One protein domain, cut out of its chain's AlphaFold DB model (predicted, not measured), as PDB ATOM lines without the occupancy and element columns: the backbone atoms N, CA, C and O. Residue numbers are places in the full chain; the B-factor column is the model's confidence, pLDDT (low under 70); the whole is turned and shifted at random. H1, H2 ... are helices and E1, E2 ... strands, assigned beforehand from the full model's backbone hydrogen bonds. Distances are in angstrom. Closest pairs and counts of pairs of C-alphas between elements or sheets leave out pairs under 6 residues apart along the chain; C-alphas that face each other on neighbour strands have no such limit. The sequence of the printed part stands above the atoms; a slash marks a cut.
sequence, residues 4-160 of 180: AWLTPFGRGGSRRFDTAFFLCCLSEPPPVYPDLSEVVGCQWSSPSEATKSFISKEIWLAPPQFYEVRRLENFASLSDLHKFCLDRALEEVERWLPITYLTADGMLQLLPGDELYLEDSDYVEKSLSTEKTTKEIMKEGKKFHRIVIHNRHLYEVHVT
ATOM      1  N   ALA A   4      44.178  98.289  34.767       94.62
ATOM      2  CA  ALA A   4      44.801  97.948  36.042       94.62
ATOM      3  C   ALA A   4      43.726  97.659  37.091       94.62
ATOM      4  O   ALA A   4      42.754  98.402  37.209       94.62
ATOM      5  N   TRP A   5      43.900  96.573  37.840       94.75
ATOM      6  CA  TRP A   5      42.933  96.060  38.804       94.75
ATOM      7  C   TRP A   5      43.625  95.713  40.112       94.75
ATOM      8  O   TRP A   5      44.501  94.850  40.150       94.75
ATOM      9  N   LEU A   6      43.169  96.303  41.210       92.12
ATOM     10  CA  LEU A   6      43.556  95.865  42.542       92.12
ATOM     11  C   LEU A   6      42.575  94.796  43.031       92.12
ATOM     12  O   LEU A   6      41.361  94.956  42.940       92.12
ATOM     13  N   THR A   7      43.090  93.706  43.594       89.88
ATOM     14  CA  THR A   7      42.237  92.675  44.200       89.88
ATOM     15  C   THR A   7      41.431  93.289  45.357       89.88
ATOM     16  O   THR A   7      42.041  93.878  46.267       89.88
ATOM     17  N   PRO A   8      40.085  93.170  45.355       87.25
ATOM     18  CA  PRO A   8      39.250  93.731  46.411       87.25
ATOM     19  C   PRO A   8      39.573  93.095  47.762       87.25
ATOM     20  O   PRO A   8      40.082  91.973  47.836       87.25
ATOM     21  N   PHE A   9      39.241  93.793  48.846       84.38
ATOM     22  CA  PHE A   9      39.294  93.183  50.168       84.38
ATOM     23  C   PHE A   9      38.278  92.034  50.266       84.38
ATOM     24  O   PHE A   9      37.093  92.189  49.950       84.38
ATOM     25  N   GLY A  10      38.763  90.867  50.692       74.31
ATOM     26  CA  GLY A  10      37.973  89.655  50.888       74.31
ATOM     27  C   GLY A  10      38.036  89.176  52.337       74.31
ATOM     28  O   GLY A  10      39.032  89.378  53.034       74.31
ATOM     29  N   ARG A  11      36.972  88.506  52.798       63.12
ATOM     30  CA  ARG A  11      36.974  87.851  54.114       63.12
ATOM     31  C   ARG A  11      38.044  86.750  54.139       63.12
ATOM     32  O   ARG A  11      38.084  85.920  53.238       63.12
ATOM     33  N   GLY A  12      38.884  86.735  55.179       64.44
ATOM     34  CA  GLY A  12      39.879  85.677  55.409       64.44
ATOM     35  C   GLY A  12      41.329  86.011  55.039       64.44
ATOM     36  O   GLY A  12      42.159  85.110  55.055       64.44
ATOM     37  N   GLY A  13      41.655  87.272  54.725       62.81
ATOM     38  CA  GLY A  13      43.050  87.701  54.537       62.81
ATOM     39  C   GLY A  13      43.727  87.092  53.307       62.81
ATOM     40  O   GLY A  13      44.937  86.871  53.310       62.81
ATOM     41  N   SER A  14      42.952  86.792  52.261       75.88
ATOM     42  CA  SER A  14      43.493  86.285  51.002       75.88
ATOM     43  C   SER A  14      44.498  87.267  50.396       75.88
ATOM     44  O   SER A  14      44.401  88.487  50.552       75.88
ATOM     45  N   ARG A  15      45.490  86.719  49.689       85.75
ATOM     46  CA  ARG A  15      46.520  87.515  49.022       85.75
ATOM     47  C   ARG A  15      45.875  88.469  48.017       85.75
ATOM     48  O   ARG A  15      45.028  88.064  47.223       85.75
ATOM     49  N   ARG A  16      46.303  89.730  48.058       88.25
ATOM     50  CA  ARG A  16      45.862  90.784  47.143       88.25
ATOM     51  C   ARG A  16      46.975  91.110  46.160       88.25
ATOM     52  O   ARG A  16      48.152  91.054  46.511       88.25
ATOM     53  N   PHE A  17      46.579  91.459  44.946       91.00
ATOM     54  CA  PHE A  17      47.479  91.812  43.857       91.00
ATOM     55  C   PHE A  17      47.054  93.142  43.249       91.00
ATOM     56  O   PHE A  17      45.854  93.380  43.096       91.00
ATOM     57  N   ASP A  18      48.037  93.977  42.921       92.31
ATOM     58  CA  ASP A  18      47.878  95.138  42.049       92.31
ATOM     59  C   ASP A  18      48.267  94.701  40.634       92.31
ATOM     60  O   ASP A  18      49.447  94.542  40.317       92.31
ATOM     61  N   THR A  19      47.263  94.354  39.835       93.81
ATOM     62  CA  THR A  19      47.438  93.622  38.580       93.81
ATOM     63  C   THR A  19      47.258  94.558  37.396       93.81
ATOM     64  O   THR A  19      46.146  95.004  37.113       93.81
ATOM     65  N   ALA A  20      48.336  94.794  36.651       95.12
ATOM     66  CA  ALA A  20      48.268  95.416  35.335       95.12
ATOM     67  C   ALA A  20      47.966  94.359  34.260       95.12
ATOM     68  O   ALA A  20      48.629  93.325  34.179       95.12
ATOM     69  N   PHE A  21      46.968  94.630  33.425       95.31
ATOM     70  CA  PHE A  21      46.669  93.871  32.220       95.31
ATOM     71  C   PHE A  21      47.327  94.545  31.020       95.31
ATOM     72  O   PHE A  21      47.265  95.766  30.841       95.31
ATOM     73  N   PHE A  22      47.906  93.722  30.155       94.44
ATOM     74  CA  PHE A  22      48.510  94.130  28.895       94.44
ATOM     75  C   PHE A  22      47.806  93.416  27.747       94.44
ATOM     76  O   PHE A  22      47.270  92.322  27.918       94.44
ATOM     77  N   LEU A  23      47.822  94.039  26.573       94.00
ATOM     78  CA  LEU A  23      47.240  93.478  25.364       94.00
ATOM     79  C   LEU A  23      48.280  93.497  24.244       94.00
ATOM     80  O   LEU A  23      48.981  94.491  24.062       94.00
ATOM     81  N   CYS A  24      48.349  92.403  23.491       93.31
ATOM     82  CA  CYS A  24      49.168  92.271  22.295       93.31
ATOM     83  C   CYS A  24      48.324  91.639  21.185       93.31
ATOM     84  O   CYS A  24      47.627  90.652  21.421       93.31
ATOM     85  N   CYS A  25      48.377  92.214  19.985       93.75
ATOM     86  CA  CYS A  25      47.667  91.709  18.817       93.75
ATOM     87  C   CYS A  25      48.655  90.972  17.908       93.75
ATOM     88  O   CYS A  25      49.589  91.581  17.390       93.75
ATOM     89  N   LEU A  26      48.436  89.673  17.710       93.00
ATOM     90  CA  LEU A  26      49.238  88.823  16.828       93.00
ATOM     91  C   LEU A  26      48.410  88.452  15.598       93.00
ATOM     92  O   LEU A  26      47.226  88.151  15.726       93.00
ATOM     93  N   SER A  27      49.022  88.471  14.412       89.50
ATOM     94  CA  SER A  27      48.335  88.131  13.157       89.50
ATOM     95  C   SER A  27      47.859  86.682  13.119       89.50
ATOM     96  O   SER A  27      46.857  86.380  12.477       89.50
ATOM     97  N   GLU A  28      48.575  85.797  13.812       91.69
ATOM     98  CA  GLU A  28      48.306  84.368  13.871       91.69
ATOM     99  C   GLU A  28      48.533  83.856  15.301       91.69
ATOM    100  O   GLU A  28      49.383  84.406  16.014       91.69
ATOM    101  N   PRO A  29      47.805  82.815  15.743       92.12
ATOM    102  CA  PRO A  29      48.050  82.187  17.034       92.12
ATOM    103  C   PRO A  29      49.463  81.576  17.084       92.12
ATOM    104  O   PRO A  29      49.754  80.672  16.296       92.12
ATOM    105  N   PRO A  30      50.359  82.024  17.982       93.56
ATOM    106  CA  PRO A  30      51.690  81.444  18.093       93.56
ATOM    107  C   PRO A  30      51.624  80.004  18.630       93.56
ATOM    108  O   PRO A  30      50.665  79.643  19.325       93.56
ATOM    109  N   PRO A  31      52.658  79.180  18.370       93.38
ATOM    110  CA  PRO A  31      52.790  77.895  19.040       93.38
ATOM    111  C   PRO A  31      52.920  78.106  20.554       93.38
ATOM    112  O   PRO A  31      53.662  78.976  21.014       93.38
ATOM    113  N   VAL A  32      52.194  77.300  21.327       94.19
ATOM    114  CA  VAL A  32      52.193  77.338  22.793       94.19
ATOM    115  C   VAL A  32      52.706  76.001  23.310       94.19
ATOM    116  O   VAL A  32      52.255  74.948  22.867       94.19
ATOM    117  N   TYR A  33      53.634  76.055  24.262       94.44
ATOM    118  CA  TYR A  33      54.239  74.881  24.885       94.44
ATOM    119  C   TYR A  33      53.988  74.947  26.396       94.44
ATOM    120  O   TYR A  33      54.751  75.608  27.102       94.44
ATOM    121  N   PRO A  34      52.893  74.342  26.896       94.88
ATOM    122  CA  PRO A  34      52.619  74.283  28.327       94.88
ATOM    123  C   PRO A  34      53.731  73.523  29.064       94.88
ATOM    124  O   PRO A  34      54.232  72.518  28.560       94.88
ATOM    125  N   ASP A  35      54.099  73.982  30.259       95.31
ATOM    126  CA  ASP A  35      55.118  73.336  31.098       95.31
ATOM    127  C   ASP A  35      54.621  72.033  31.752       95.31
ATOM    128  O   ASP A  35      55.413  71.275  32.310       95.31
ATOM    129  N   LEU A  36      53.309  71.777  31.668       93.44
ATOM    130  CA  LEU A  36      52.594  70.651  32.269       93.44
ATOM    131  C   LEU A  36      52.673  70.611  33.805       93.44
ATOM    132  O   LEU A  36      52.348  69.589  34.409       93.44
ATOM    133  N   SER A  37      53.062  71.722  34.433       94.56
ATOM    134  CA  SER A  37      53.158  71.906  35.882       94.56
ATOM    135  C   SER A  37      52.198  72.999  36.340       94.56
ATOM    136  O   SER A  37      51.183  72.706  36.973       94.56
ATOM    137  N   GLU A  38      52.488  74.256  36.002       93.81
ATOM    138  CA  GLU A  38      51.622  75.391  36.330       93.81
ATOM    139  C   GLU A  38      50.542  75.577  35.263       93.81
ATOM    140  O   GLU A  38      49.385  75.872  35.575       93.81
ATOM    141  N   VAL A  39      50.907  75.358  33.998       94.06
ATOM    142  CA  VAL A  39      50.015  75.438  32.846       94.06
ATOM    143  C   VAL A  39      49.922  74.056  32.212       94.06
ATOM    144  O   VAL A  39      50.852  73.564  31.580       94.06
ATOM    145  N   VAL A  40      48.753  73.433  32.354       93.12
ATOM    146  CA  VAL A  40      48.492  72.063  31.870       93.12
ATOM    147  C   VAL A  40      47.725  72.014  30.547       93.12
ATOM    148  O   VAL A  40      47.517  70.942  29.989       93.12
ATOM    149  N   GLY A  41      47.298  73.166  30.027       92.31
ATOM    150  CA  GLY A  41      46.566  73.260  28.770       92.31
ATOM    151  C   GLY A  41      46.456  74.694  28.269       92.31
ATOM    152  O   GLY A  41      46.558  75.648  29.039       92.31
ATOM    153  N   CYS A  42      46.249  74.838  26.963       93.25
ATOM    154  CA  CYS A  42      46.035  76.120  26.310       93.25
ATOM    155  C   CYS A  42      44.975  75.985  25.216       93.25
ATOM    156  O   CYS A  42      44.901  74.963  24.533       93.25
ATOM    157  N   GLN A  43      44.190  77.037  25.020       92.88
ATOM    158  CA  GLN A  43      43.214  77.114  23.944       92.88
ATOM    159  C   GLN A  43      43.126  78.551  23.443       92.88
ATOM    160  O   GLN A  43      43.066  79.489  24.235       92.88
ATOM    161  N   TRP A  44      43.076  78.705  22.123       94.69
ATOM    162  CA  TRP A  44      42.702  79.957  21.480       94.69
ATOM    163  C   TRP A  44      41.182  79.998  21.326       94.69
ATOM    164  O   TRP A  44      40.590  79.067  20.781       94.69
ATOM    165  N   SER A  45      40.551  81.054  21.828       95.06
ATOM    166  CA  SER A  45      39.101  81.243  21.771       95.06
ATOM    167  C   SER A  45      38.757  82.707  21.518       95.06
ATOM    168  O   SER A  45      39.487  83.622  21.909       95.06
ATOM    169  N   SER A  46      37.628  82.940  20.857       96.12
ATOM    170  CA  SER A  46      37.024  84.268  20.803       96.12
ATOM    171  C   SER A  46      36.456  84.655  22.178       96.12
ATOM    172  O   SER A  46      36.083  83.778  22.967       96.12
ATOM    173  N   PRO A  47      36.281  85.957  22.467       96.94
ATOM    174  CA  PRO A  47      35.663  86.395  23.720       96.94
ATOM    175  C   PRO A  47      34.267  85.792  23.976       96.94
ATOM    176  O   PRO A  47      33.913  85.456  25.109       96.94
ATOM    177  N   SER A  48      33.498  85.575  22.903       95.81
ATOM    178  CA  SER A  48      32.167  84.965  22.984       95.81
ATOM    179  C   SER A  48      32.213  83.476  23.334       95.81
ATOM    180  O   SER A  48      31.376  82.994  24.098       95.81
ATOM    181  N   GLU A  49      33.201  82.741  22.818       97.44
ATOM    182  CA  GLU A  49      33.423  81.334  23.159       97.44
ATOM    183  C   GLU A  49      33.911  81.198  24.598       97.44
ATOM    184  O   GLU A  49      33.362  80.391  25.340       97.44
ATOM    185  N   ALA A  50      34.843  82.050  25.039       97.25
ATOM    186  CA  ALA A  50      35.289  82.084  26.431       97.25
ATOM    187  C   ALA A  50      34.124  82.359  27.401       97.25
ATOM    188  O   ALA A  50      34.005  81.694  28.430       97.25
ATOM    189  N   THR A  51      33.218  83.281  27.053       95.81
ATOM    190  CA  THR A  51      31.995  83.520  27.838       95.81
ATOM    191  C   THR A  51      31.109  82.268  27.898       95.81
ATOM    192  O   THR A  51      30.595  81.933  28.964       95.81
ATOM    193  N   LYS A  52      30.932  81.546  26.783       95.44
ATOM    194  CA  LYS A  52      30.142  80.302  26.753       95.44
ATOM    195  C   LYS A  52      30.770  79.208  27.616       95.44
ATOM    196  O   LYS A  52      30.059  78.642  28.443       95.44
ATOM    197  N   SER A  53      32.074  78.965  27.479       96.62
ATOM    198  CA  SER A  53      32.806  77.977  28.283       96.62
ATOM    199  C   SER A  53      32.805  78.323  29.774       96.62
ATOM    200  O   SER A  53      32.770  77.433  30.623       96.62
ATOM    201  N   PHE A  54      32.793  79.615  30.121       96.62
ATOM    202  CA  PHE A  54      32.611  80.056  31.502       96.62
ATOM    203  C   PHE A  54      31.244  79.630  32.058       96.62
ATOM    204  O   PHE A  54      31.175  79.036  33.132       96.62
ATOM    205  N   ILE A  55      30.160  79.861  31.311       94.31
ATOM    206  CA  ILE A  55      28.790  79.508  31.732       94.31
ATOM    207  C   ILE A  55      28.591  77.987  31.780       94.31
ATOM    208  O   ILE A  55      27.920  77.484  32.684       94.31
ATOM    209  N   SER A  56      29.181  77.238  30.840       95.31
ATOM    210  CA  SER A  56      29.143  75.768  30.839       95.31
ATOM    211  C   SER A  56      30.061  75.135  31.891       95.31
ATOM    212  O   SER A  56      30.034  73.917  32.058       95.31
ATOM    213  N   LYS A  57      30.800  75.950  32.662       96.38
ATOM    214  CA  LYS A  57      31.737  75.534  33.722       96.38
ATOM    215  C   LYS A  57      32.943  74.743  33.205       96.38
ATOM    216  O   LYS A  57      33.607  74.069  33.988       96.38
ATOM    217  N   GLU A  58      33.232  74.829  31.909       96.06
ATOM    218  CA  GLU A  58      34.443  74.263  31.302       96.06
ATOM    219  C   GLU A  58      35.689  75.030  31.738       96.06
ATOM    220  O   GLU A  58      36.734  74.437  31.994       96.06
ATOM    221  N   ILE A  59      35.565  76.355  31.852       96.06
ATOM    222  CA  ILE A  59      36.618  77.229  32.363       96.06
ATOM    223  C   ILE A  59      36.079  78.095  33.490       96.06
ATOM    224  O   ILE A  59      34.896  78.424  33.546       96.06
ATOM    225  N   TRP A  60      36.980  78.537  34.357       96.56
ATOM    226  CA  TRP A  60      36.681  79.565  35.338       96.56
ATOM    227  C   TRP A  60      37.449  80.840  34.998       96.56
ATOM    228  O   TRP A  60      38.649  80.796  34.737       96.56
ATOM    229  N   LEU A  61      36.754  81.975  35.030       96.81
ATOM    230  CA  LEU A  61      37.328  83.305  34.876       96.81
ATOM    231  C   LEU A  61      37.124  84.058  36.185       96.81
ATOM    232  O   LEU A  61      35.998  84.168  36.676       96.81
ATOM    233  N   ALA A  62      38.201  84.598  36.748       95.69
ATOM    234  CA  ALA A  62      38.080  85.529  37.861       95.69
ATOM    235  C   ALA A  62      37.320  86.796  37.403       95.69
ATOM    236  O   ALA A  62      37.353  87.125  36.215       95.69
ATOM    237  N   PRO A  63      36.677  87.556  38.308       96.25
ATOM    238  CA  PRO A  63      35.847  88.694  37.911       96.25
ATOM    239  C   PRO A  63      36.541  89.734  37.009       96.25
ATOM    240  O   PRO A  63      35.928  90.105  36.006       96.25
ATOM    241  N   PRO A  64      37.813  90.137  37.244       96.69
ATOM    242  CA  PRO A  64      38.527  91.004  36.304       96.69
ATOM    243  C   PRO A  64      38.660  90.373  34.914       96.69
ATOM    244  O   PRO A  64      38.357  91.012  33.918       96.69
ATOM    245  N   GLN A  65      39.027  89.089  34.828       97.25
ATOM    246  CA  GLN A  65      39.174  88.389  33.547       97.25
ATOM    247  C   GLN A  65      37.842  88.294  32.799       97.25
ATOM    248  O   GLN A  65      37.801  88.556  31.601       97.25
ATOM    249  N   PHE A  66      36.748  87.963  33.495       97.94
ATOM    250  CA  PHE A  66      35.417  87.933  32.892       97.94
ATOM    251  C   PHE A  66      35.034  89.314  32.357       97.94
ATOM    252  O   PHE A  66      34.625  89.433  31.205       97.94
ATOM    253  N   TYR A  67      35.223  90.368  33.154       98.12
ATOM    254  CA  TYR A  67      34.960  91.740  32.727       98.12
ATOM    255  C   TYR A  67      35.771  92.107  31.476       98.12
ATOM    256  O   TYR A  67      35.213  92.645  30.520       98.12
ATOM    257  N   GLU A  68      37.069  91.791  31.451       97.69
ATOM    258  CA  GLU A  68      37.941  92.083  30.311       97.69
ATOM    259  C   GLU A  68      37.548  91.294  29.056       97.69
ATOM    260  O   GLU A  68      37.472  91.870  27.972       97.69
ATOM    261  N   VAL A  69      37.188  90.014  29.181       97.75
ATOM    262  CA  VAL A  69      36.637  89.218  28.069       97.75
ATOM    263  C   VAL A  69      35.369  89.874  27.516       97.75
ATOM    264  O   VAL A  69      35.262  90.102  26.311       97.75
ATOM    265  N   ARG A  70      34.430  90.273  28.382       97.81
ATOM    266  CA  ARG A  70      33.219  90.998  27.963       97.81
ATOM    267  C   ARG A  70      33.548  92.356  27.329       97.81
ATOM    268  O   ARG A  70      32.817  92.801  26.446       97.81
ATOM    269  N   ARG A  71      34.622  93.028  27.758       97.00
ATOM    270  CA  ARG A  71      35.089  94.298  27.178       97.00
ATOM    271  C   ARG A  71      35.602  94.087  25.755       97.00
ATOM    272  O   ARG A  71      35.286  94.901  24.887       97.00
ATOM    273  N   LEU A  72      36.343  93.005  25.513       97.50
ATOM    274  CA  LEU A  72      36.869  92.646  24.193       97.50
ATOM    275  C   LEU A  72      35.762  92.334  23.171       97.50
ATOM    276  O   LEU A  72      35.953  92.577  21.984       97.50
ATOM    277  N   GLU A  73      34.573  91.901  23.603       96.38
ATOM    278  CA  GLU A  73      33.409  91.719  22.713       96.38
ATOM    279  C   GLU A  73      32.872  93.014  22.076       96.38
ATOM    280  O   GLU A  73      31.985  92.967  21.220       96.38
ATOM    281  N   ASN A  74      33.369  94.188  22.477       96.44
ATOM    282  CA  ASN A  74      33.025  95.438  21.802       96.44
ATOM    283  C   ASN A  74      33.675  95.583  20.420       96.44
ATOM    284  O   ASN A  74      33.209  96.403  19.630       96.44
ATOM    285  N   PHE A  75      34.727  94.819  20.125       97.06
ATOM    286  CA  PHE A  75      35.500  94.950  18.894       97.06
ATOM    287  C   PHE A  75      35.097  93.866  17.895       97.06
ATOM    288  O   PHE A  75      35.054  92.685  18.231       97.06
ATOM    289  N   ALA A  76      34.803  94.269  16.657       94.88
ATOM    290  CA  ALA A  76      34.385  93.344  15.604       94.88
ATOM    291  C   ALA A  76      35.561  92.540  15.023       94.88
ATOM    292  O   ALA A  76      35.362  91.456  14.481       94.88
ATOM    293  N   SER A  77      36.782  93.066  15.136       94.69
ATOM    294  CA  SER A  77      37.993  92.435  14.626       94.69
ATOM    295  C   SER A  77      39.219  92.765  15.479       94.69
ATOM    296  O   SER A  77      39.238  93.743  16.232       94.69
ATOM    297  N   LEU A  78      40.280  91.969  15.312       94.38
ATOM    298  CA  LEU A  78      41.578  92.251  15.922       94.38
ATOM    299  C   LEU A  78      42.167  93.584  15.424       94.38
ATOM    300  O   LEU A  78      42.800  94.296  16.197       94.38
ATOM    301  N   SER A  79      41.919  93.947  14.163       95.38
ATOM    302  CA  SER A  79      42.352  95.223  13.585       95.38
ATOM    303  C   SER A  79      41.688  96.422  14.266       95.38
ATOM    304  O   SER A  79      42.370  97.402  14.563       95.38
ATOM    305  N   ASP A  80      40.386  96.337  14.564       96.31
ATOM    306  CA  ASP A  80      39.661  97.393  15.285       96.31
ATOM    307  C   ASP A  80      40.179  97.543  16.717       96.31
ATOM    308  O   ASP A  80      40.399  98.659  17.188       96.31
ATOM    309  N   LEU A  81      40.423  96.416  17.395       96.50
ATOM    310  CA  LEU A  81      41.009  96.390  18.733       96.50
ATOM    311  C   LEU A  81      42.419  96.991  18.743       96.50
ATOM    312  O   LEU A  81      42.739  97.808  19.608       96.50
ATOM    313  N   HIS A  82      43.256  96.623  17.773       95.81
ATOM    314  CA  HIS A  82      44.610  97.149  17.646       95.81
ATOM    315  C   HIS A  82      44.598  98.661  17.402       95.81
ATOM    316  O   HIS A  82      45.274  99.399  18.119       95.81
ATOM    317  N   LYS A  83      43.773  99.137  16.460       95.75
ATOM    318  CA  LYS A  83      43.596 100.570  16.197       95.75
ATOM    319  C   LYS A  83      43.145 101.318  17.450       95.75
ATOM    320  O   LYS A  83      43.747 102.324  17.806       95.75
ATOM    321  N   PHE A  84      42.149 100.790  18.156       95.75
ATOM    322  CA  PHE A  84      41.681 101.369  19.410       95.75
ATOM    323  C   PHE A  84      42.796 101.484  20.461       95.75
ATOM    324  O   PHE A  84      42.873 102.483  21.174       95.75
ATOM    325  N   CYS A  85      43.672 100.482  20.562       94.38
ATOM    326  CA  CYS A  85      44.803 100.527  21.488       94.38
ATOM    327  C   CYS A  85      45.841 101.581  21.091       94.38
ATOM    328  O   CYS A  85      46.353 102.266  21.973       94.38
ATOM    329  N   LEU A  86      46.123 101.740  19.793       93.75
ATOM    330  CA  LEU A  86      47.025 102.780  19.291       93.75
ATOM    331  C   LEU A  86      46.477 104.183  19.568       93.75
ATOM    332  O   LEU A  86      47.202 105.028  20.089       93.75
ATOM    333  N   ASP A  87      45.188 104.407  19.303       93.25
ATOM    334  CA  ASP A  87      44.519 105.693  19.542       93.25
ATOM    335  C   ASP A  87      44.526 106.085  21.035       93.25
ATOM    336  O   ASP A  87      44.481 107.266  21.375       93.25
ATOM    337  N   ARG A  88      44.613 105.094  21.934       92.62
ATOM    338  CA  ARG A  88      44.684 105.268  23.393       92.62
ATOM    339  C   ARG A  88      46.087 105.206  23.988       92.62
ATOM    340  O   ARG A  88      46.206 105.311  25.202       92.62
ATOM    341  N   ALA A  89      47.141 105.022  23.197       88.62
ATOM    342  CA  ALA A  89      48.472 104.722  23.736       88.62
ATOM    343  C   ALA A  89      49.031 105.801  24.688       88.62
ATOM    344  O   ALA A  89      49.857 105.482  25.538       88.62
ATOM    345  N   LEU A  90      48.574 107.052  24.553       87.56
ATOM    346  CA  LEU A  90      48.965 108.190  25.397       87.56
ATOM    347  C   LEU A  90      47.943 108.523  26.498       87.56
ATOM    348  O   LEU A  90      48.169 109.448  27.273       87.56
ATOM    349  N   GLU A  91      46.813 107.820  26.546       89.31
ATOM    350  CA  GLU A  91      45.789 108.033  27.567       89.31
ATOM    351  C   GLU A  91      46.193 107.341  28.871       89.31
ATOM    352  O   GLU A  91      46.769 106.251  28.872       89.31
ATOM    353  N   GLU A  92      45.853 107.956  30.001       85.94
ATOM    354  CA  GLU A  92      46.111 107.366  31.311       85.94
ATOM    355  C   GLU A  92      45.283 106.090  31.518       85.94
ATOM    356  O   GLU A  92      44.114 105.991  31.125       85.94
ATOM    357  N   VAL A  93      45.883 105.100  32.180       86.25
ATOM    358  CA  VAL A  93      45.163 103.905  32.618       86.25
ATOM    359  C   VAL A  93      44.671 104.116  34.039       86.25
ATOM    360  O   VAL A  93      45.450 104.222  34.981       86.25
ATOM    361  N   GLU A  94      43.348 104.156  34.188       88.31
ATOM    362  CA  GLU A  94      42.716 104.209  35.500       88.31
ATOM    363  C   GLU A  94      42.949 102.877  36.222       88.31
ATOM    364  O   GLU A  94      42.619 101.802  35.711       88.31
ATOM    365  N   ARG A  95      43.520 102.951  37.424       90.56
ATOM    366  CA  ARG A  95      43.625 101.803  38.320       90.56
ATOM    367  C   ARG A  95      42.296 101.605  39.029       90.56
ATOM    368  O   ARG A  95      41.861 102.454  39.802       90.56
ATOM    369  N   TRP A  96      41.665 100.468  38.778       92.31
ATOM    370  CA  TRP A  96      40.388 100.126  39.374       92.31
ATOM    371  C   TRP A  96      40.541  99.385  40.673       92.31
ATOM    372  O   TRP A  96      41.348  98.466  40.818       92.31
ATOM    373  N   LEU A  97      39.680  99.773  41.602       91.06
ATOM    374  CA  LEU A  97      39.646  99.229  42.933       91.06
ATOM    375  C   LEU A  97      38.242  98.743  43.261       91.06
ATOM    376  O   LEU A  97      37.465  99.478  43.855       91.06
ATOM    377  N   PRO A  98      37.889  97.512  42.872       92.94
ATOM    378  CA  PRO A  98      36.572  96.987  43.163       92.94
ATOM    379  C   PRO A  98      36.296  96.980  44.673       92.94
ATOM    380  O   PRO A  98      37.162  96.607  45.468       92.94
ATOM    381  N   ILE A  99      35.075  97.344  45.063       92.38
ATOM    382  CA  ILE A  99      34.587  97.216  46.440       92.38
ATOM    383  C   ILE A  99      33.614  96.040  46.494       92.38
ATOM    384  O   ILE A  99      32.632  95.995  45.749       92.38
ATOM    385  N   THR A 100      33.885  95.085  47.384       92.25
ATOM    386  CA  THR A 100      32.971  93.968  47.644       92.25
ATOM    387  C   THR A 100      31.782  94.470  48.457       92.25
ATOM    388  O   THR A 100      31.952  94.915  49.594       92.25
ATOM    389  N   TYR A 101      30.583  94.348  47.894       93.19
ATOM    390  CA  TYR A 101      29.324  94.701  48.543       93.19
ATOM    391  C   TYR A 101      28.438  93.456  48.655       93.19
ATOM    392  O   TYR A 101      27.959  92.924  47.656       93.19
ATOM    393  N   LEU A 102      28.261  92.963  49.876       93.81
ATOM    394  CA  LEU A 102      27.503  91.756  50.189       93.81
ATOM    395  C   LEU A 102      26.015  92.086  50.311       93.81
ATOM    396  O   LEU A 102      25.633  93.021  51.016       93.81
ATOM    397  N   THR A 103      25.179  91.305  49.646       94.75
ATOM    398  CA  THR A 103      23.719  91.361  49.761       94.75
ATOM    399  C   THR A 103      23.231  90.146  50.546       94.75
ATOM    400  O   THR A 103      24.012  89.242  50.854       94.75
ATOM    401  N   ALA A 104      21.940  90.095  50.866       94.00
ATOM    402  CA  ALA A 104      21.362  88.963  51.592       94.00
ATOM    403  C   ALA A 104      21.472  87.619  50.842       94.00
ATOM    404  O   ALA A 104      21.429  86.561  51.467       94.00
ATOM    405  N   ASP A 105      21.604  87.649  49.514       92.25
ATOM    406  CA  ASP A 105      21.553  86.477  48.632       92.25
ATOM    407  C   ASP A 105      22.744  86.369  47.660       92.25
ATOM    408  O   ASP A 105      22.758  85.482  46.808       92.25
ATOM    409  N   GLY A 106      23.754  87.238  47.771       91.00
ATOM    410  CA  GLY A 106      24.875  87.248  46.837       91.00
ATOM    411  C   GLY A 106      25.949  88.283  47.154       91.00
ATOM    412  O   GLY A 106      26.097  88.763  48.281       91.00
ATOM    413  N   MET A 107      26.743  88.620  46.138       93.69
ATOM    414  CA  MET A 107      27.720  89.698  46.242       93.69
ATOM    415  C   MET A 107      27.832  90.498  44.949       93.69
ATOM    416  O   MET A 107      27.669  89.982  43.844       93.69
ATOM    417  N   LEU A 108      28.164  91.770  45.106       95.50
ATOM    418  CA  LEU A 108      28.467  92.702  44.035       95.50
ATOM    419  C   LEU A 108      29.941  93.098  44.128       95.50
ATOM    420  O   LEU A 108      30.481  93.272  45.223       95.50
ATOM    421  N   GLN A 109      30.573  93.307  42.979       95.38
ATOM    422  CA  GLN A 109      31.798  94.092  42.884       95.38
ATOM    423  C   GLN A 109      31.458  95.443  42.274       95.38
ATOM    424  O   GLN A 109      31.141  95.529  41.087       95.38
ATOM    425  N   LEU A 110      31.494  96.481  43.106       95.56
ATOM    426  CA  LEU A 110      31.263  97.861  42.699       95.56
ATOM    427  C   LEU A 110      32.552  98.416  42.092       95.56
ATOM    428  O   LEU A 110      33.617  98.268  42.689       95.56
ATOM    429  N   LEU A 111      32.459  99.048  40.928       95.19
ATOM    430  CA  LEU A 111      33.586  99.620  40.192       95.19
ATOM    431  C   LEU A 111      33.488 101.155  40.171       95.19
ATOM    432  O   LEU A 111      32.399 101.701  40.385       95.19
ATOM    433  N   PRO A 112      34.595 101.871  39.891       93.62
ATOM    434  CA  PRO A 112      34.604 103.330  39.885       93.62
ATOM    435  C   PRO A 112      33.482 103.943  39.042       93.62
ATOM    436  O   PRO A 112      33.262 103.579  37.885       93.62
ATOM    437  N   GLY A 113      32.765 104.902  39.625       93.38
ATOM    438  CA  GLY A 113      31.645 105.592  38.988       93.38
ATOM    439  C   GLY A 113      30.265 104.990  39.261       93.38
ATOM    440  O   GLY A 113      29.275 105.673  38.979       93.38
ATOM    441  N   ASP A 114      30.185 103.785  39.827       95.81
ATOM    442  CA  ASP A 114      28.945 103.233  40.375       95.81
ATOM    443  C   ASP A 114      28.406 104.115  41.518       95.81
ATOM    444  O   ASP A 114      29.176 104.705  42.269       95.81
ATOM    445  N   GLU A 115      27.087 104.250  41.656       95.19
ATOM    446  CA  GLU A 115      26.490 105.116  42.689       95.19
ATOM    447  C   GLU A 115      26.763 104.663  44.130       95.19
ATOM    448  O   GLU A 115      26.752 105.489  45.037       95.19
ATOM    449  N   LEU A 116      26.978 103.360  44.340       93.31
ATOM    450  CA  LEU A 116      27.282 102.788  45.650       93.31
ATOM    451  C   LEU A 116      28.796 102.717  45.893       93.31
ATOM    452  O   LEU A 116      29.227 102.268  46.955       93.31
ATOM    453  N   TYR A 117      29.604 103.131  44.915       92.38
ATOM    454  CA  TYR A 117      31.052 103.167  45.036       92.38
ATOM    455  C   TYR A 117      31.486 104.361  45.887       92.38
ATOM    456  O   TYR A 117      31.236 105.515  45.538       92.38
ATOM    457  N   LEU A 118      32.166 104.080  46.996       86.00
ATOM    458  CA  LEU A 118      32.719 105.089  47.893       86.00
ATOM    459  C   LEU A 118      34.219 105.226  47.606       86.00
ATOM    460  O   LEU A 118      34.968 104.281  47.821       86.00
ATOM    461  N   GLU A 119      34.654 106.388  47.113       74.81
ATOM    462  CA  GLU A 119      36.056 106.651  46.727       74.81
ATOM    463  C   GLU A 119      37.029 106.752  47.924       74.81
ATOM    464  O   GLU A 119      38.237 106.858  47.729       74.81
ATOM    465  N   ASP A 120      36.523 106.702  49.157       70.88
ATOM    466  CA  ASP A 120      37.318 106.827  50.380       70.88
ATOM    467  C   ASP A 120      38.114 105.535  50.681       70.88
ATOM    468  O   ASP A 120      37.589 104.415  50.648       70.88
ATOM    469  N   SER A 121      39.407 105.709  50.982       59.56
ATOM    470  CA  SER A 121      40.381 104.649  51.256       59.56
ATOM    471  C   SER A 121      39.967 103.700  52.379       59.56
ATOM    472  O   SER A 121      40.354 102.534  52.352       59.56
ATOM    473  N   ASP A 122      39.127 104.126  53.322       62.72
ATOM    474  CA  ASP A 122      38.666 103.262  54.419       62.72
ATOM    475  C   ASP A 122      37.708 102.150  53.953       62.72
ATOM    476  O   ASP A 122      37.494 101.153  54.650       62.72
ATOM    477  N   TYR A 123      37.097 102.296  52.774       59.81
ATOM    478  CA  TYR A 123      36.173 101.313  52.189       59.81
ATOM    479  C   TYR A 123      36.872 100.298  51.288       59.81
ATOM    480  O   TYR A 123      36.304  99.263  50.947       59.81
ATOM    481  N   VAL A 124      38.137 100.556  50.973       64.00
ATOM    482  CA  VAL A 124      39.023  99.660  50.227       64.00
ATOM    483  C   VAL A 124      39.441  98.451  51.062       64.00
ATOM    484  O   VAL A 124      39.788  97.404  50.509       64.00
ATOM    485  N   GLU A 125      39.431  98.596  52.387       72.81
ATOM    486  CA  GLU A 125      39.911  97.594  53.343       72.81
ATOM    487  C   GLU A 125      38.790  96.866  54.091       72.81
ATOM    488  O   GLU A 125      39.054  96.068  54.989       72.81
ATOM    489  N   LYS A 126      37.527  97.091  53.718       77.19
ATOM    490  CA  LYS A 126      36.379  96.395  54.310       77.19
ATOM    491  C   LYS A 126      35.361  96.008  53.254       77.19
ATOM    492  O   LYS A 126      35.160  96.704  52.267       77.19
ATOM    493  N   SER A 127      34.683  94.888  53.478       78.56
ATOM    494  CA  SER A 127      33.491  94.562  52.697       78.56
ATOM    495  C   SER A 127      32.309  95.372  53.225       78.56
ATOM    496  O   SER A 127      32.085  95.426  54.435       78.56
ATOM    497  N   LEU A 128      31.545  95.970  52.318       87.69
ATOM    498  CA  LEU A 128      30.242  96.547  52.628       87.69
ATOM    499  C   LEU A 128      29.193  95.433  52.662       87.69
ATOM    500  O   LEU A 128      29.352  94.413  51.989       87.69
ATOM    501  N   SER A 129      28.125  95.603  53.437       90.94
ATOM    502  CA  SER A 129      27.030  94.633  53.478       90.94
ATOM    503  C   SER A 129      25.678  95.288  53.714       90.94
ATOM    504  O   SER A 129      25.589  96.354  54.321       90.94
ATOM    505  N   THR A 130      24.623  94.617  53.268       93.75
ATOM    506  CA  THR A 130      23.228  95.001  53.484       93.75
ATOM    507  C   THR A 130      22.350  93.768  53.669       93.75
ATOM    508  O   THR A 130      22.647  92.708  53.123       93.75
ATOM    509  N   GLU A 131      21.234  93.935  54.377       96.12
ATOM    510  CA  GLU A 131      20.184  92.915  54.512       96.12
ATOM    511  C   GLU A 131      19.254  92.861  53.285       96.12
ATOM    512  O   GLU A 131      18.372  92.010  53.201       96.12
ATOM    513  N   LYS A 132      19.420  93.780  52.325       96.56
ATOM    514  CA  LYS A 132      18.655  93.766  51.073       96.56
ATOM    515  C   LYS A 132      19.158  92.671  50.140       96.56
ATOM    516  O   LYS A 132      20.360  92.418  50.031       96.56
ATOM    517  N   THR A 133      18.234  92.077  49.400       96.38
ATOM    518  CA  THR A 133      18.548  91.170  48.293       96.38
ATOM    519  C   THR A 133      19.204  91.924  47.140       96.38
ATOM    520  O   THR A 133      19.010  93.129  46.944       96.38
ATOM    521  N   THR A 134      19.941  91.198  46.307       94.88
ATOM    522  CA  THR A 134      20.540  91.714  45.072       94.88
ATOM    523  C   THR A 134      19.485  92.370  44.187       94.88
ATOM    524  O   THR A 134      19.694  93.464  43.665       94.88
ATOM    525  N   LYS A 135      18.307  91.752  44.071       94.44
ATOM    526  CA  LYS A 135      17.196  92.274  43.267       94.44
ATOM    527  C   LYS A 135      16.683  93.627  43.765       94.44
ATOM    528  O   LYS A 135      16.361  94.486  42.946       94.44
ATOM    529  N   GLU A 136      16.580  93.822  45.077       96.19
ATOM    530  CA  GLU A 136      16.165  95.104  45.662       96.19
ATOM    531  C   GLU A 136      17.205  96.190  45.394       96.19
ATOM    532  O   GLU A 136      16.849  97.263  44.907       96.19
ATOM    533  N   ILE A 137      18.490  95.878  45.599       95.75
ATOM    534  CA  ILE A 137      19.597  96.802  45.313       95.75
ATOM    535  C   ILE A 137      19.616  97.222  43.840       95.75
ATOM    536  O   ILE A 137      19.757  98.406  43.537       95.75
ATOM    537  N   MET A 138      19.425  96.280  42.915       94.62
ATOM    538  CA  MET A 138      19.373  96.590  41.482       94.62
ATOM    539  C   MET A 138      18.134  97.408  41.086       94.62
ATOM    540  O   MET A 138      18.187  98.141  40.105       94.62
ATOM    541  N   LYS A 139      17.017  97.305  41.822       95.25
ATOM    542  CA  LYS A 139      15.784  98.068  41.549       95.25
ATOM    543  C   LYS A 139      15.869  99.521  42.022       95.25
ATOM    544  O   LYS A 139      15.264 100.397  41.409       95.25
ATOM    545  N   GLU A 140      16.546  99.764  43.139       93.38
ATOM    546  CA  GLU A 140      16.691 101.102  43.726       93.38
ATOM    547  C   GLU A 140      17.727 101.955  42.992       93.38
ATOM    548  O   GLU A 140      17.617 103.185  42.963       93.38
ATOM    549  N   GLY A 141      18.714 101.291  42.397       91.25
ATOM    550  CA  GLY A 141      19.820 101.943  41.730       91.25
ATOM    551  C   GLY A 141      19.501 102.537  40.364       91.25
ATOM    552  O   GLY A 141      18.568 102.126  39.672       91.25
ATOM    553  N   LYS A 142      20.291 103.534  39.966       93.38
ATOM    554  CA  LYS A 142      20.141 104.262  38.693       93.38
ATOM    555  C   LYS A 142      21.445 104.351  37.912       93.38
ATOM    556  O   LYS A 142      21.415 104.440  36.682       93.38
ATOM    557  N   LYS A 143      22.587 104.351  38.600       96.69
ATOM    558  CA  LYS A 143      23.907 104.482  37.982       96.69
ATOM    559  C   LYS A 143      24.784 103.291  38.355       96.69
ATOM    560  O   LYS A 143      25.198 103.146  39.502       96.69
ATOM    561  N   PHE A 144      25.086 102.468  37.355       97.56
ATOM    562  CA  PHE A 144      25.752 101.187  37.527       97.56
ATOM    563  C   PHE A 144      27.117 101.161  36.859       97.56
ATOM    564  O   PHE A 144      27.281 101.571  35.708       97.56
ATOM    565  N   HIS A 145      28.075 100.615  37.588       97.62
ATOM    566  CA  HIS A 145      29.313 100.071  37.076       97.62
ATOM    567  C   HIS A 145      29.706  98.922  38.002       97.62
ATOM    568  O   HIS A 145      30.471  99.095  38.945       97.62
ATOM    569  N   ARG A 146      29.100  97.753  37.810       97.75
ATOM    570  CA  ARG A 146      29.254  96.647  38.760       97.75
ATOM    571  C   ARG A 146      29.167  95.282  38.104       97.75
ATOM    572  O   ARG A 146      28.540  95.113  37.057       97.75
ATOM    573  N   ILE A 147      29.775  94.310  38.773       97.88
ATOM    574  CA  ILE A 147      29.625  92.885  38.482       97.88
ATOM    575  C   ILE A 147      28.732  92.290  39.571       97.88
ATOM    576  O   ILE A 147      29.058  92.392  40.754       97.88
ATOM    577  N   VAL A 148      27.610  91.683  39.191       97.12
ATOM    578  CA  VAL A 148      26.767  90.895  40.102       97.12
ATOM    579  C   VAL A 148      27.273  89.464  40.061       97.12
ATOM    580  O   VAL A 148      27.359  88.880  38.983       97.12
ATOM    581  N   ILE A 149      27.621  88.894  41.210       95.31
ATOM    582  CA  ILE A 149      28.194  87.554  41.298       95.31
ATOM    583  C   ILE A 149      27.226  86.655  42.062       95.31
ATOM    584  O   ILE A 149      27.133  86.719  43.287       95.31
ATOM    585  N   HIS A 150      26.532  85.793  41.318       92.12
ATOM    586  CA  HIS A 150      25.573  84.831  41.868       92.12
ATOM    587  C   HIS A 150      26.273  83.558  42.355       92.12
ATOM    588  O   HIS A 150      25.965  83.026  43.416       92.12
ATOM    589  N   ASN A 151      27.242  83.058  41.584       91.81
ATOM    590  CA  ASN A 151      28.116  81.949  41.975       91.81
ATOM    591  C   ASN A 151      29.413  81.961  41.147       91.81
ATOM    592  O   ASN A 151      29.608  82.838  40.312       91.81
ATOM    593  N   ARG A 152      30.294  80.967  41.341       93.19
ATOM    594  CA  ARG A 152      31.624  80.884  40.702       93.19
ATOM    595  C   ARG A 152      31.625  81.017  39.168       93.19
ATOM    596  O   ARG A 152      32.624  81.490  38.640       93.19
ATOM    597  N   HIS A 153      30.551  80.628  38.484       95.62
ATOM    598  CA  HIS A 153      30.446  80.613  37.017       95.62
ATOM    599  C   HIS A 153      29.235  81.409  36.498       95.62
ATOM    600  O   HIS A 153      28.766  81.183  35.385       95.62
ATOM    601  N   LEU A 154      28.681  82.305  37.320       93.56
ATOM    602  CA  LEU A 154      27.433  82.993  37.008       93.56
ATOM    603  C   LEU A 154      27.507  84.461  37.423       93.56
ATOM    604  O   LEU A 154      27.233  84.805  38.577       93.56
ATOM    605  N   TYR A 155      27.905  85.307  36.470       96.50
ATOM    606  CA  TYR A 155      28.103  86.744  36.655       96.50
ATOM    607  C   TYR A 155      27.196  87.555  35.725       96.50
ATOM    608  O   TYR A 155      27.008  87.191  34.566       96.50
ATOM    609  N   GLU A 156      26.706  88.695  36.201       96.94
ATOM    610  CA  GLU A 156      26.120  89.744  35.362       96.94
ATOM    611  C   GLU A 156      27.012  90.980  35.383       96.94
ATOM    612  O   GLU A 156      27.680  91.258  36.380       96.94
ATOM    613  N   VAL A 157      27.000  91.753  34.302       98.06
ATOM    614  CA  VAL A 157      27.736  93.015  34.204       98.06
ATOM    615  C   VAL A 157      26.751  94.123  33.879       98.06
ATOM    616  O   VAL A 157      26.040  94.043  32.876       98.06
ATOM    617  N   HIS A 158      26.727  95.150  34.726       97.88
ATOM    618  CA  HIS A 158      25.824  96.293  34.617       97.88
ATOM    619  C   HIS A 158      26.631  97.588  34.541       97.88
ATOM    620  O   HIS A 158      27.365  97.933  35.469       97.88
ATOM    621  N   VAL A 159      26.489  98.303  33.429       97.56
ATOM    622  CA  VAL A 159      27.198  99.533  33.089       97.56
ATOM    623  C   VAL A 159      26.212 100.542  32.499       97.56
ATOM    624  O   VAL A 159      25.611 100.317  31.448       97.56
ATOM    625  N   THR A 160      26.070 101.687  33.161       96.88
ATOM    626  CA  THR A 160      25.337 102.864  32.655       96.88
ATOM    627  C   THR A 160      26.199 104.126  32.631       96.88
ATOM    628  O   THR A 160      25.738 105.200  32.251       96.88
TER     629      THR A 160
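This is residues 4 to 160 of the 180 residues of the protein "Nudix hydrolase 19" of Ictidomys tridecemlineatus (UniProt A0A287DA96). A twisted antiparallel sheet of four strands, E3 to E6, has helix H2 slantwise over the E5 and E6 part of one face, and H1 folds alongside H2 as a helical hairpin. H2 lies near the middle of the domain; the small strand pair E1 and E2 forms a separate piece, with E1 near the first turn of H2, while H3 sits beyond the last turn of H2 and H4 only grazes the sheet; the links E1 to E2, E2 to H1, H3 to E3 and E4 to H4 are long, and residues 35 to 40 and 86 to 92 stick out. The printed part has 157 residues with four named helices and six named strands, in the order E1 E2 H1 H2 H3 E3 E4 H4 E5 E6; the large sheet has the order E3 E4 E5 E6, and E1 and E2 make a second antiparallel sheet. The class is mixed, helices and strands, with under half of the residues, 64 of 157, in named elements. The whole is compact, with a radius of gyration of the C-alphas of 17.3 A and spans of 50 by 37 by 28 A.

In the large sheet, E5 is residues 145 to 151, 18.8 A long, and E6 is residues 154 to 159, 17.0 A long, ending with C-alpha 159 at (27.198, 99.533, 33.089). E3 is residues 99 to 102 and E4 is residues 107 to 110, 9.7 A and 9.6 A long. H2, residues 63 to 72, is 14.3 A long and begins with C-alpha 63 at (35.847, 88.694, 37.911). H1 is residues 47 to 55, 12.6 A; H3 is residues 78 to 87, 14.2 A; H4 is residues 134 to 140, 10.2 A. E1, residues 4 to 6, begins with C-alpha 4 at (44.801, 97.948, 36.042) and is 6.9 A long, and E2, residues 18 to 21, is 10.0 A long.

E3 and E6 are the edge strands of the large sheet, and from edge to edge the strands' lines turn by 58 degrees. E5 and E6, a hairpin, are antiparallel at 168 degrees, with N 148 and O 156 within hydrogen-bond range at 2.8 A. E4 and E5 are antiparallel at 160 degrees, with N 109 and O 147 at 2.8 A. E3 and E4, a hairpin, have N 108 and O 101 at 2.8 A. H2 is on this sheet at a height over the sheet of 9.9 A, over E6 and only just over E5, on which 3 of its C-alphas fall. It runs slantwise to the strands, at 56 degrees to E6 on the local plane. H1 and H2 touch, closest at the C-alphas of Pro 47 and Val 69, 5.3 A apart, and form a helical hairpin, opposite ways at a shallow tilt of 34.5 degrees, only just short of steep. H1 is not on the sheet, but only just, with 4 pairs of C-alphas within 10 A. H3 is close to H2 but not clearly touching, about perpendicular at 80 degrees, with the C-alphas of Leu 72 and Leu 81 closest at 7.8 A. H4 only grazes the sheet, with its residues 134 to 138. E1 and E2 are a hairpin, with N 5 and O 19 at 2.8 A, and both are apart from H3. The closest C-alphas of E1 and H2 are those of Trp 5 and Pro 64, 7.2 A apart. In H1, H2, H3 and H4 every O i to N i+4 pair is within hydrogen-bond range.

The two C-alphas farthest apart are those of Pro 31 and Glu 131, at 50.5 A. The printed part has no cut. The links E1 to E2, E2 to H1, H3 to E3 and E4 to H4 are long. Short pairings tie residues 95 to 96 to residues 4 to 5 of E1, and residues 128 to 129 to residues 101 to 102 of E3, both parallel. The mean pLDDT of the printed part is 91.9, and residues 11 to 13 and 121 to 124 are under 70.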